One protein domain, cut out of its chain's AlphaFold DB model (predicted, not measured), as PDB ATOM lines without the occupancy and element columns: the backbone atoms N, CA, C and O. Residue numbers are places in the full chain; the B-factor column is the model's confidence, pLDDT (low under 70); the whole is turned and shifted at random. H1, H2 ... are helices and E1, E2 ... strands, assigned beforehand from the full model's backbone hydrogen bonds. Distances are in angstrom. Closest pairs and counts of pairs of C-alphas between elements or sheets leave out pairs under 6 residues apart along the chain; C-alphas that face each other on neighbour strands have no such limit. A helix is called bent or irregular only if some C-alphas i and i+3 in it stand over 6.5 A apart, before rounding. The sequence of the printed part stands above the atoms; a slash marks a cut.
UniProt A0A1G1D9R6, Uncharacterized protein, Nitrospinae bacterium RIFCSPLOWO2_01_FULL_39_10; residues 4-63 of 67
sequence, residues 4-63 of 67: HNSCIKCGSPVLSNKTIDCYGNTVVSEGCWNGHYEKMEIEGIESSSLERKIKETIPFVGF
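This is residues 4 to 63 of the 67 residues of an uncharacterized protein of Nitrospinae bacterium RIFCSPLOWO2_01_FULL_39_10 (UniProt A0A1G1D9R6). The model is a narrow, slightly bowed sheet of three long strands, E2, E3 and E4, with no named helix over either face, and a single helix, H1, that sticks out from the end of the sheet where E4 finishes and turns away from the strands, roughly as an L. The very short strand E1 lies at the opposite end of the sheet, near the beginning of E2. The printed part has 60 residues, with four named strands and one named helix in the order E1 E2 E3 E4 H1; the sheet runs E2, E3, E4 and is antiparallel throughout, and the class is mixed, helices and strands. The whole is loose, with a radius of gyration of the C-alphas of 14.9 A and spans of 40 by 27 by 17 A.

E2, the longest strand by residues, covers residues 13 to 20, 22.0 A from its first C-alpha at (61.607, -26.597, -40.520) to its last. E3 is residues 26 to 32, 19.0 A long. E4 is residues 37 to 43, 16.8 A long, and ends with C-alpha 43 at (43.370, -26.131, -24.654). E1 is residues 4 to 6. H1 is residues 47 to 61, 20.5 A long, and ends with C-alpha 61 at (43.657, -50.145, -23.655); it is irregular, but only just: C-alphas 56 and 59 are 6.7 A apart.

E2, E3 and E4 form a meander, each strand the antiparallel neighbour of the one before, with E3 as the inner strand and E2 and E4 as edge strands. E2 and E3 are a hairpin, their directions 164 degrees apart; N 17 and O 29 are 2.8 A apart and N 27 and O 19 2.7 A, within hydrogen-bond range. E3 and E4 are a hairpin too, at 175 degrees, with N 28 and O 41 at 2.8 A and N 43 and O 26 at 2.7 A. E1 pairs with no named strand; its closest C-alpha to E2 is that of Ser 6, 4.7 A from that of Pro 13. H1 is not on the sheet and is apart from E1, E2 and E3. In H1, 9 of 11 O i to N i+4 pairs are within hydrogen-bond range.

The C-alphas farthest apart, those of Asn 5 and Pro 59, are 40.9 A from each other. Residues 46 to 63, of which 47 to 61 belong to H1, stand free; the remaining 42 residues span 32 by 14 by 12 A. The printed part has no cut. The links E2 to E3, E3 to E4 and E4 to H1 are tight, E1 to E2 is short, and no link is long. The mean pLDDT of the printed part is 78.9; residue 4 and residues 44 to 63 are under 70.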
ATOM      1  N   HIS A   4      59.820 -20.801 -36.945       62.56
ATOM      2  CA  HIS A   4      60.641 -20.521 -35.777       62.56
ATOM      3  C   HIS A   4      61.698 -21.625 -35.701       62.56
ATOM      4  O   HIS A   4      61.462 -22.668 -35.119       62.56
ATOM      5  N   ASN A   5      62.856 -21.403 -36.330       75.56
ATOM      6  CA  ASN A   5      64.030 -22.288 -36.272       75.56
ATOM      7  C   ASN A   5      63.896 -23.675 -36.954       75.56
ATOM      8  O   ASN A   5      62.841 -24.098 -37.429       75.56
ATOM      9  N   SER A   6      65.039 -24.352 -37.076       88.44
ATOM     10  CA  SER A   6      65.166 -25.730 -37.562       88.44
ATOM     11  C   SER A   6      65.165 -26.708 -36.391       88.44
ATOM     12  O   SER A   6      65.722 -26.424 -35.335       88.44
ATOM     13  N   CYS A   7      64.602 -27.895 -36.601       90.12
ATOM     14  CA  CYS A   7      64.562 -28.957 -35.606       90.12
ATOM     15  C   CYS A   7      65.972 -29.398 -35.216       90.12
ATOM     16  O   CYS A   7      66.744 -29.823 -36.076       90.12
ATOM     17  N   ILE A   8      66.273 -29.425 -33.921       88.50
ATOM     18  CA  ILE A   8      67.595 -29.827 -33.416       88.50
ATOM     19  C   ILE A   8      67.930 -31.286 -33.784       88.50
ATOM     20  O   ILE A   8      69.090 -31.623 -33.998       88.50
ATOM     21  N   LYS A   9      66.919 -32.159 -33.904       90.12
ATOM     22  CA  LYS A   9      67.120 -33.589 -34.204       90.12
ATOM     23  C   LYS A   9      67.357 -33.887 -35.682       90.12
ATOM     24  O   LYS A   9      68.050 -34.845 -35.997       90.12
ATOM     25  N   CYS A  10      66.729 -33.135 -36.586       92.94
ATOM     26  CA  CYS A  10      66.691 -33.502 -38.008       92.94
ATOM     27  C   CYS A  10      66.855 -32.332 -38.986       92.94
ATOM     28  O   CYS A  10      66.689 -32.520 -40.187       92.94
ATOM     29  N   GLY A  11      67.106 -31.114 -38.499       90.81
ATOM     30  CA  GLY A  11      67.306 -29.907 -39.310       90.81
ATOM     31  C   GLY A  11      66.062 -29.392 -40.045       90.81
ATOM     32  O   GLY A  11      66.095 -28.301 -40.612       90.81
ATOM     33  N   SER A  12      64.959 -30.144 -40.029       91.00
ATOM     34  CA  SER A  12      63.736 -29.803 -40.758       91.00
ATOM     35  C   SER A  12      63.044 -28.566 -40.178       91.00
ATOM     36  O   SER A  12      63.158 -28.331 -38.973       91.00
ATOM     37  N   PRO A  13      62.300 -27.792 -40.991       90.06
ATOM     38  CA  PRO A  13      61.607 -26.597 -40.520       90.06
ATOM     39  C   PRO A  13      60.649 -26.905 -39.368       90.06
ATOM     40  O   PRO A  13      59.875 -27.864 -39.450       90.06
ATOM     41  N   VAL A  14      60.695 -26.083 -38.319       90.88
ATOM     42  CA  VAL A  14      59.736 -26.121 -37.209       90.88
ATOM     43  C   VAL A  14      58.618 -25.120 -37.469       90.88
ATOM     44  O   VAL A  14      58.834 -23.995 -37.939       90.88
ATOM     45  N   LEU A  15      57.395 -25.559 -37.189       89.31
ATOM     46  CA  LEU A  15      56.180 -24.787 -37.373       89.31
ATOM     47  C   LEU A  15      55.312 -24.894 -36.126       89.31
ATOM     48  O   LEU A  15      55.184 -25.961 -35.524       89.31
ATOM     49  N   SER A  16      54.663 -23.781 -35.803       90.81
ATOM     50  CA  SER A  16      53.558 -23.766 -34.856       90.81
ATOM     51  C   SER A  16      52.250 -24.057 -35.591       90.81
ATOM     52  O   SER A  16      51.934 -23.402 -36.591       90.81
ATOM     53  N   ASN A  17      51.496 -25.030 -35.086       87.88
ATOM     54  CA  ASN A  17      50.192 -25.432 -35.595       87.88
ATOM     55  C   ASN A  17      49.127 -25.267 -34.507       87.88
ATOM     56  O   ASN A  17      49.354 -25.610 -33.348       87.88
ATOM     57  N   LYS A  18      47.942 -24.803 -34.910       91.19
ATOM     58  CA  LYS A  18      46.732 -24.766 -34.085       91.19
ATOM     59  C   LYS A  18      45.620 -25.499 -34.831       91.19
ATOM     60  O   LYS A  18      45.254 -25.082 -35.926       91.19
ATOM     61  N   THR A  19      45.121 -26.594 -34.267       89.81
ATOM     62  CA  THR A  19      44.082 -27.445 -34.872       89.81
ATOM     63  C   THR A  19      43.014 -27.812 -33.849       89.81
ATOM     64  O   THR A  19      43.211 -27.618 -32.655       89.81
ATOM     65  N   ILE A  20      41.887 -28.342 -34.313       88.62
ATOM     66  CA  ILE A  20      40.853 -28.934 -33.462       88.62
ATOM     67  C   ILE A  20      40.963 -30.460 -33.554       88.62
ATOM     68  O   ILE A  20      41.153 -30.987 -34.653       88.62
ATOM     69  N   ASP A  21      40.903 -31.163 -32.421       84.44
ATOM     70  CA  ASP A  21      40.889 -32.630 -32.391       84.44
ATOM     71  C   ASP A  21      39.480 -33.208 -32.640       84.44
ATOM     72  O   ASP A  21      38.495 -32.487 -32.804       84.44
ATOM     73  N   CYS A  22      39.361 -34.538 -32.660       80.94
ATOM     74  CA  CYS A  22      38.081 -35.219 -32.872       80.94
ATOM     75  C   CYS A  22      37.065 -35.048 -31.726       80.94
ATOM     76  O   CYS A  22      35.911 -35.448 -31.875       80.94
ATOM     77  N   TYR A  23      37.464 -34.446 -30.604       81.88
ATOM     78  CA  TYR A  23      36.618 -34.159 -29.447       81.88
ATOM     79  C   TYR A  23      36.254 -32.671 -29.338       81.88
ATOM     80  O   TYR A  23      35.575 -32.282 -28.389       81.88
ATOM     81  N   GLY A  24      36.685 -31.844 -30.296       82.19
ATOM     82  CA  GLY A  24      36.455 -30.402 -30.282       82.19
ATOM     83  C   GLY A  24      37.454 -29.620 -29.427       82.19
ATOM     84  O   GLY A  24      37.277 -28.412 -29.262       82.19
ATOM     85  N   ASN A  25      38.500 -30.262 -28.895       85.19
ATOM     86  CA  ASN A  25      39.529 -29.557 -28.138       85.19
ATOM     87  C   ASN A  25      40.472 -28.829 -29.088       85.19
ATOM     88  O   ASN A  25      40.786 -29.305 -30.181       85.19
ATOM     89  N   THR A  26      40.978 -27.688 -28.638       89.69
ATOM     90  CA  THR A  26      41.987 -26.948 -29.383       89.69
ATOM     91  C   THR A  26      43.362 -27.517 -29.064       89.69
ATOM     92  O   THR A  26      43.792 -27.507 -27.920       89.69
ATOM     93  N   VAL A  27      44.079 -27.989 -30.074       90.38
ATOM     94  CA  VAL A  27      45.442 -28.503 -29.949       90.38
ATOM     95  C   VAL A  27      46.413 -27.489 -30.532       90.38
ATOM     96  O   VAL A  27      46.343 -27.148 -31.716       90.38
ATOM     97  N   VAL A  28      47.342 -27.028 -29.701       91.81
ATOM     98  CA  VAL A  28      48.456 -26.167 -30.096       91.81
ATOM     99  C   VAL A  28      49.728 -27.003 -30.058       91.81
ATOM    100  O   VAL A  28      50.021 -27.664 -29.067       91.81
ATOM    101  N   SER A  29      50.489 -27.010 -31.145       90.81
ATOM    102  CA  SER A  29      51.736 -27.772 -31.227       90.81
ATOM    103  C   SER A  29      52.844 -26.966 -31.883       90.81
ATOM    104  O   SER A  29      52.592 -26.098 -32.716       90.81
ATOM    105  N   GLU A  30      54.074 -27.282 -31.506       91.06
ATOM    106  CA  GLU A  30      55.300 -26.796 -32.118       91.06
ATOM    107  C   GLU A  30      56.159 -28.010 -32.458       91.06
ATOM    108  O   GLU A  30      56.597 -28.762 -31.581       91.06
ATOM    109  N   GLY A  31      56.330 -28.252 -33.756       91.50
ATOM    110  CA  GLY A  31      57.012 -29.442 -34.238       91.50
ATOM    111  C   GLY A  31      57.504 -29.301 -35.667       91.50
ATOM    112  O   GLY A  31      57.089 -28.417 -36.421       91.50
ATOM    113  N   CYS A  32      58.425 -30.183 -36.036       91.44
ATOM    114  CA  CYS A  32      58.942 -30.252 -37.395       91.44
ATOM    115  C   CYS A  32      58.119 -31.189 -38.282       91.44
ATOM    116  O   CYS A  32      57.395 -32.054 -37.792       91.44
ATOM    117  N   TRP A  33      58.292 -31.064 -39.599       87.12
ATOM    118  CA  TRP A  33      57.607 -31.909 -40.591       87.12
ATOM    119  C   TRP A  33      57.813 -33.415 -40.399       87.12
ATOM    120  O   TRP A  33      56.929 -34.191 -40.741       87.12
ATOM    121  N   ASN A  34      58.935 -33.828 -39.805       90.06
ATOM    122  CA  ASN A  34      59.236 -35.237 -39.542       90.06
ATOM    123  C   ASN A  34      58.652 -35.754 -38.214       90.06
ATOM    124  O   ASN A  34      59.003 -36.846 -37.780       90.06
ATOM    125  N   GLY A  35      57.797 -34.979 -37.535       87.12
ATOM    126  CA  GLY A  35      57.085 -35.430 -36.335       87.12
ATOM    127  C   GLY A  35      57.879 -35.346 -35.028       87.12
ATOM    128  O   GLY A  35      57.481 -35.940 -34.030       87.12
ATOM    129  N   HIS A  36      58.991 -34.606 -34.988       91.06
ATOM    130  CA  HIS A  36      59.617 -34.236 -33.714       91.06
ATOM    131  C   HIS A  36      58.943 -32.988 -33.152       91.06
ATOM    132  O   HIS A  36      59.039 -31.919 -33.758       91.06
ATOM    133  N   TYR A  37      58.299 -33.140 -32.000       88.12
ATOM    134  CA  TYR A  37      57.600 -32.068 -31.304       88.12
ATOM    135  C   TYR A  37      58.452 -31.530 -30.158       88.12
ATOM    136  O   TYR A  37      58.976 -32.302 -29.354       88.12
ATOM    137  N   GLU A  38      58.580 -30.209 -30.099       83.75
ATOM    138  CA  GLU A  38      59.133 -29.501 -28.942       83.75
ATOM    139  C   GLU A  38      58.031 -29.224 -27.919       83.75
ATOM    140  O   GLU A  38      58.264 -29.314 -26.714       83.75
ATOM    141  N   LYS A  39      56.811 -28.958 -28.401       84.62
ATOM    142  CA  LYS A  39      55.654 -28.659 -27.559       84.62
ATOM    143  C   LYS A  39      54.361 -29.204 -28.159       84.62
ATOM    144  O   LYS A  39      54.148 -29.126 -29.369       84.62
ATOM    145  N   MET A  40      53.475 -29.711 -27.307       88.62
ATOM    146  CA  MET A  40      52.095 -30.042 -27.660       88.62
ATOM    147  C   MET A  40      51.200 -29.812 -26.443       88.62
ATOM    148  O   MET A  40      51.446 -30.362 -25.374       88.62
ATOM    149  N   GLU A  41      50.181 -28.979 -26.607       88.50
ATOM    150  CA  GLU A  41      49.246 -28.572 -25.563       88.50
ATOM    151  C   GLU A  41      47.813 -28.709 -26.074       88.50
ATOM    152  O   GLU A  41      47.529 -28.449 -27.245       88.50
ATOM    153  N   ILE A  42      46.909 -29.114 -25.183       86.56
ATOM    154  CA  ILE A  42      45.481 -29.213 -25.477       86.56
ATOM    155  C   ILE A  42      44.751 -28.188 -24.607       86.56
ATOM    156  O   ILE A  42      44.679 -28.322 -23.387       86.56
ATOM    157  N   GLU A  43      44.224 -27.152 -25.246       82.00
ATOM    158  CA  GLU A  43      43.370 -26.131 -24.654       82.00
ATOM    159  C   GLU A  43      41.909 -26.629 -24.643       82.00
ATOM    160  O   GLU A  43      41.403 -27.145 -25.644       82.00
ATOM    161  N   GLY A  44      41.210 -26.450 -23.516       65.62
ATOM    162  CA  GLY A  44      39.784 -26.793 -23.377       65.62
ATOM    163  C   GLY A  44      39.483 -28.086 -22.614       65.62
ATOM    164  O   GLY A  44      38.317 -28.437 -22.443       65.62
ATOM    165  N   ILE A  45      40.505 -28.772 -22.100       63.81
ATOM    166  CA  ILE A  45      40.318 -29.893 -21.180       63.81
ATOM    167  C   ILE A  45      40.420 -29.373 -19.742       63.81
ATOM    168  O   ILE A  45      41.508 -29.087 -19.249       63.81
ATOM    169  N   GLU A  46      39.285 -29.283 -19.048       62.72
ATOM    170  CA  GLU A  46      39.259 -29.228 -17.580       62.72
ATOM    171  C   GLU A  46      40.044 -30.443 -17.052       62.72
ATOM    172  O   GLU A  46      39.690 -31.588 -17.352       62.72
ATOM    173  N   SER A  47      41.126 -30.223 -16.301       59.03
ATOM    174  CA  SER A  47      42.058 -31.280 -15.858       59.03
ATOM    175  C   SER A  47      41.362 -32.429 -15.114       59.03
ATOM    176  O   SER A  47      41.720 -33.596 -15.277       59.03
ATOM    177  N   SER A  48      40.289 -32.115 -14.388       60.88
ATOM    178  CA  SER A  48      39.418 -33.073 -13.698       60.88
ATOM    179  C   SER A  48      38.697 -34.045 -14.649       60.88
ATOM    180  O   SER A  48      38.467 -35.208 -14.310       60.88
ATOM    181  N   SER A  49      38.369 -33.598 -15.864       60.84
ATOM    182  CA  SER A  49      37.720 -34.400 -16.907       60.84
ATOM    183  C   SER A  49      38.702 -35.373 -17.564       60.84
ATOM    184  O   SER A  49      38.327 -36.500 -17.889       60.84
ATOM    185  N   LEU A  50      39.972 -34.973 -17.711       61.38
ATOM    186  CA  LEU A  50      41.014 -35.811 -18.307       61.38
ATOM    187  C   LEU A  50      41.345 -37.016 -17.433       61.38
ATOM    188  O   LEU A  50      41.365 -38.139 -17.928       61.38
ATOM    189  N   GLU A  51      41.550 -36.802 -16.132       63.09
ATOM    190  CA  GLU A  51      41.827 -37.889 -15.188       63.09
ATOM    191  C   GLU A  51      40.684 -38.905 -15.145       63.09
ATOM    192  O   GLU A  51      40.918 -40.117 -15.102       63.09
ATOM    193  N   ARG A  52      39.436 -38.419 -15.200       65.00
ATOM    194  CA  ARG A  52      38.251 -39.275 -15.254       65.00
ATOM    195  C   ARG A  52      38.206 -40.084 -16.551       65.00
ATOM    196  O   ARG A  52      38.082 -41.303 -16.489       65.00
ATOM    197  N   LYS A  53      38.381 -39.436 -17.708       63.25
ATOM    198  CA  LYS A  53      38.387 -40.103 -19.021       63.25
ATOM    199  C   LYS A  53      39.527 -41.115 -19.156       63.25
ATOM    200  O   LYS A  53      39.310 -42.191 -19.701       63.25
ATOM    201  N   ILE A  54      40.719 -40.813 -18.636       66.31
ATOM    202  CA  ILE A  54      41.847 -41.755 -18.596       66.31
ATOM    203  C   ILE A  54      41.475 -42.984 -17.757       66.31
ATOM    204  O   ILE A  54      41.616 -44.101 -18.245       66.31
ATOM    205  N   LYS A  55      40.930 -42.804 -16.545       65.00
ATOM    206  CA  LYS A  55      40.459 -43.921 -15.702       65.00
ATOM    207  C   LYS A  55      39.384 -44.770 -16.384       65.00
ATOM    208  O   LYS A  55      39.412 -45.988 -16.253       65.00
ATOM    209  N   GLU A  56      38.469 -44.142 -17.117       69.06
ATOM    210  CA  GLU A  56      37.422 -44.828 -17.885       69.06
ATOM    211  C   GLU A  56      37.970 -45.546 -19.131       69.06
ATOM    212  O   GLU A  56      37.429 -46.575 -19.524       69.06
ATOM    213  N   THR A  57      39.050 -45.043 -19.740       63.31
ATOM    214  CA  THR A  57      39.624 -45.587 -20.985       63.31
ATOM    215  C   THR A  57      40.664 -46.683 -20.730       63.31
ATOM    216  O   THR A  57      40.736 -47.631 -21.508       63.31
ATOM    217  N   ILE A  58      41.435 -46.615 -19.635       62.12
ATOM    218  CA  ILE A  58      42.471 -47.605 -19.262       62.12
ATOM    219  C   ILE A  58      41.992 -49.073 -19.357       62.12
ATOM    220  O   ILE A  58      42.736 -49.881 -19.919       62.12
ATOM    221  N   PRO A  59      40.775 -49.447 -18.904       62.66
ATOM    222  CA  PRO A  59      40.267 -50.815 -19.038       62.66
ATOM    223  C   PRO A  59      40.179 -51.313 -20.487       62.66
ATOM    224  O   PRO A  59      40.260 -52.514 -20.728       62.66
ATOM    225  N   PHE A  60      40.036 -50.406 -21.456       59.66
ATOM    226  CA  PHE A  60      39.908 -50.730 -22.878       59.66
ATOM    227  C   PHE A  60      41.255 -50.755 -23.615       59.66
ATOM    228  O   PHE A  60      41.365 -51.389 -24.661       59.66
ATOM    229  N   VAL A  61      42.301 -50.125 -23.067       58.16
ATOM    230  CA  VAL A  61      43.657 -50.145 -23.655       58.16
ATOM    231  C   VAL A  61      44.398 -51.450 -23.323       58.16
ATOM    232  O   VAL A  61      45.263 -51.879 -24.082       58.16
ATOM    233  N   GLY A  62      44.002 -52.143 -22.247       52.88
ATOM    234  CA  GLY A  62      44.543 -53.454 -21.862       52.88
ATOM    235  C   GLY A  62      44.221 -54.615 -22.817       52.88
ATOM    236  O   GLY A  62      44.705 -55.722 -22.600       52.88
ATOM    237  N   PHE A  63      43.429 -54.388 -23.873       53.91
ATOM    238  CA  PHE A  63      43.083 -55.413 -24.867       53.91
ATOM    239  C   PHE A  63      44.164 -55.647 -25.934       53.91
ATOM    240  O   PHE A  63      44.144 -56.691 -26.585       53.91
TER     241      PHE A  63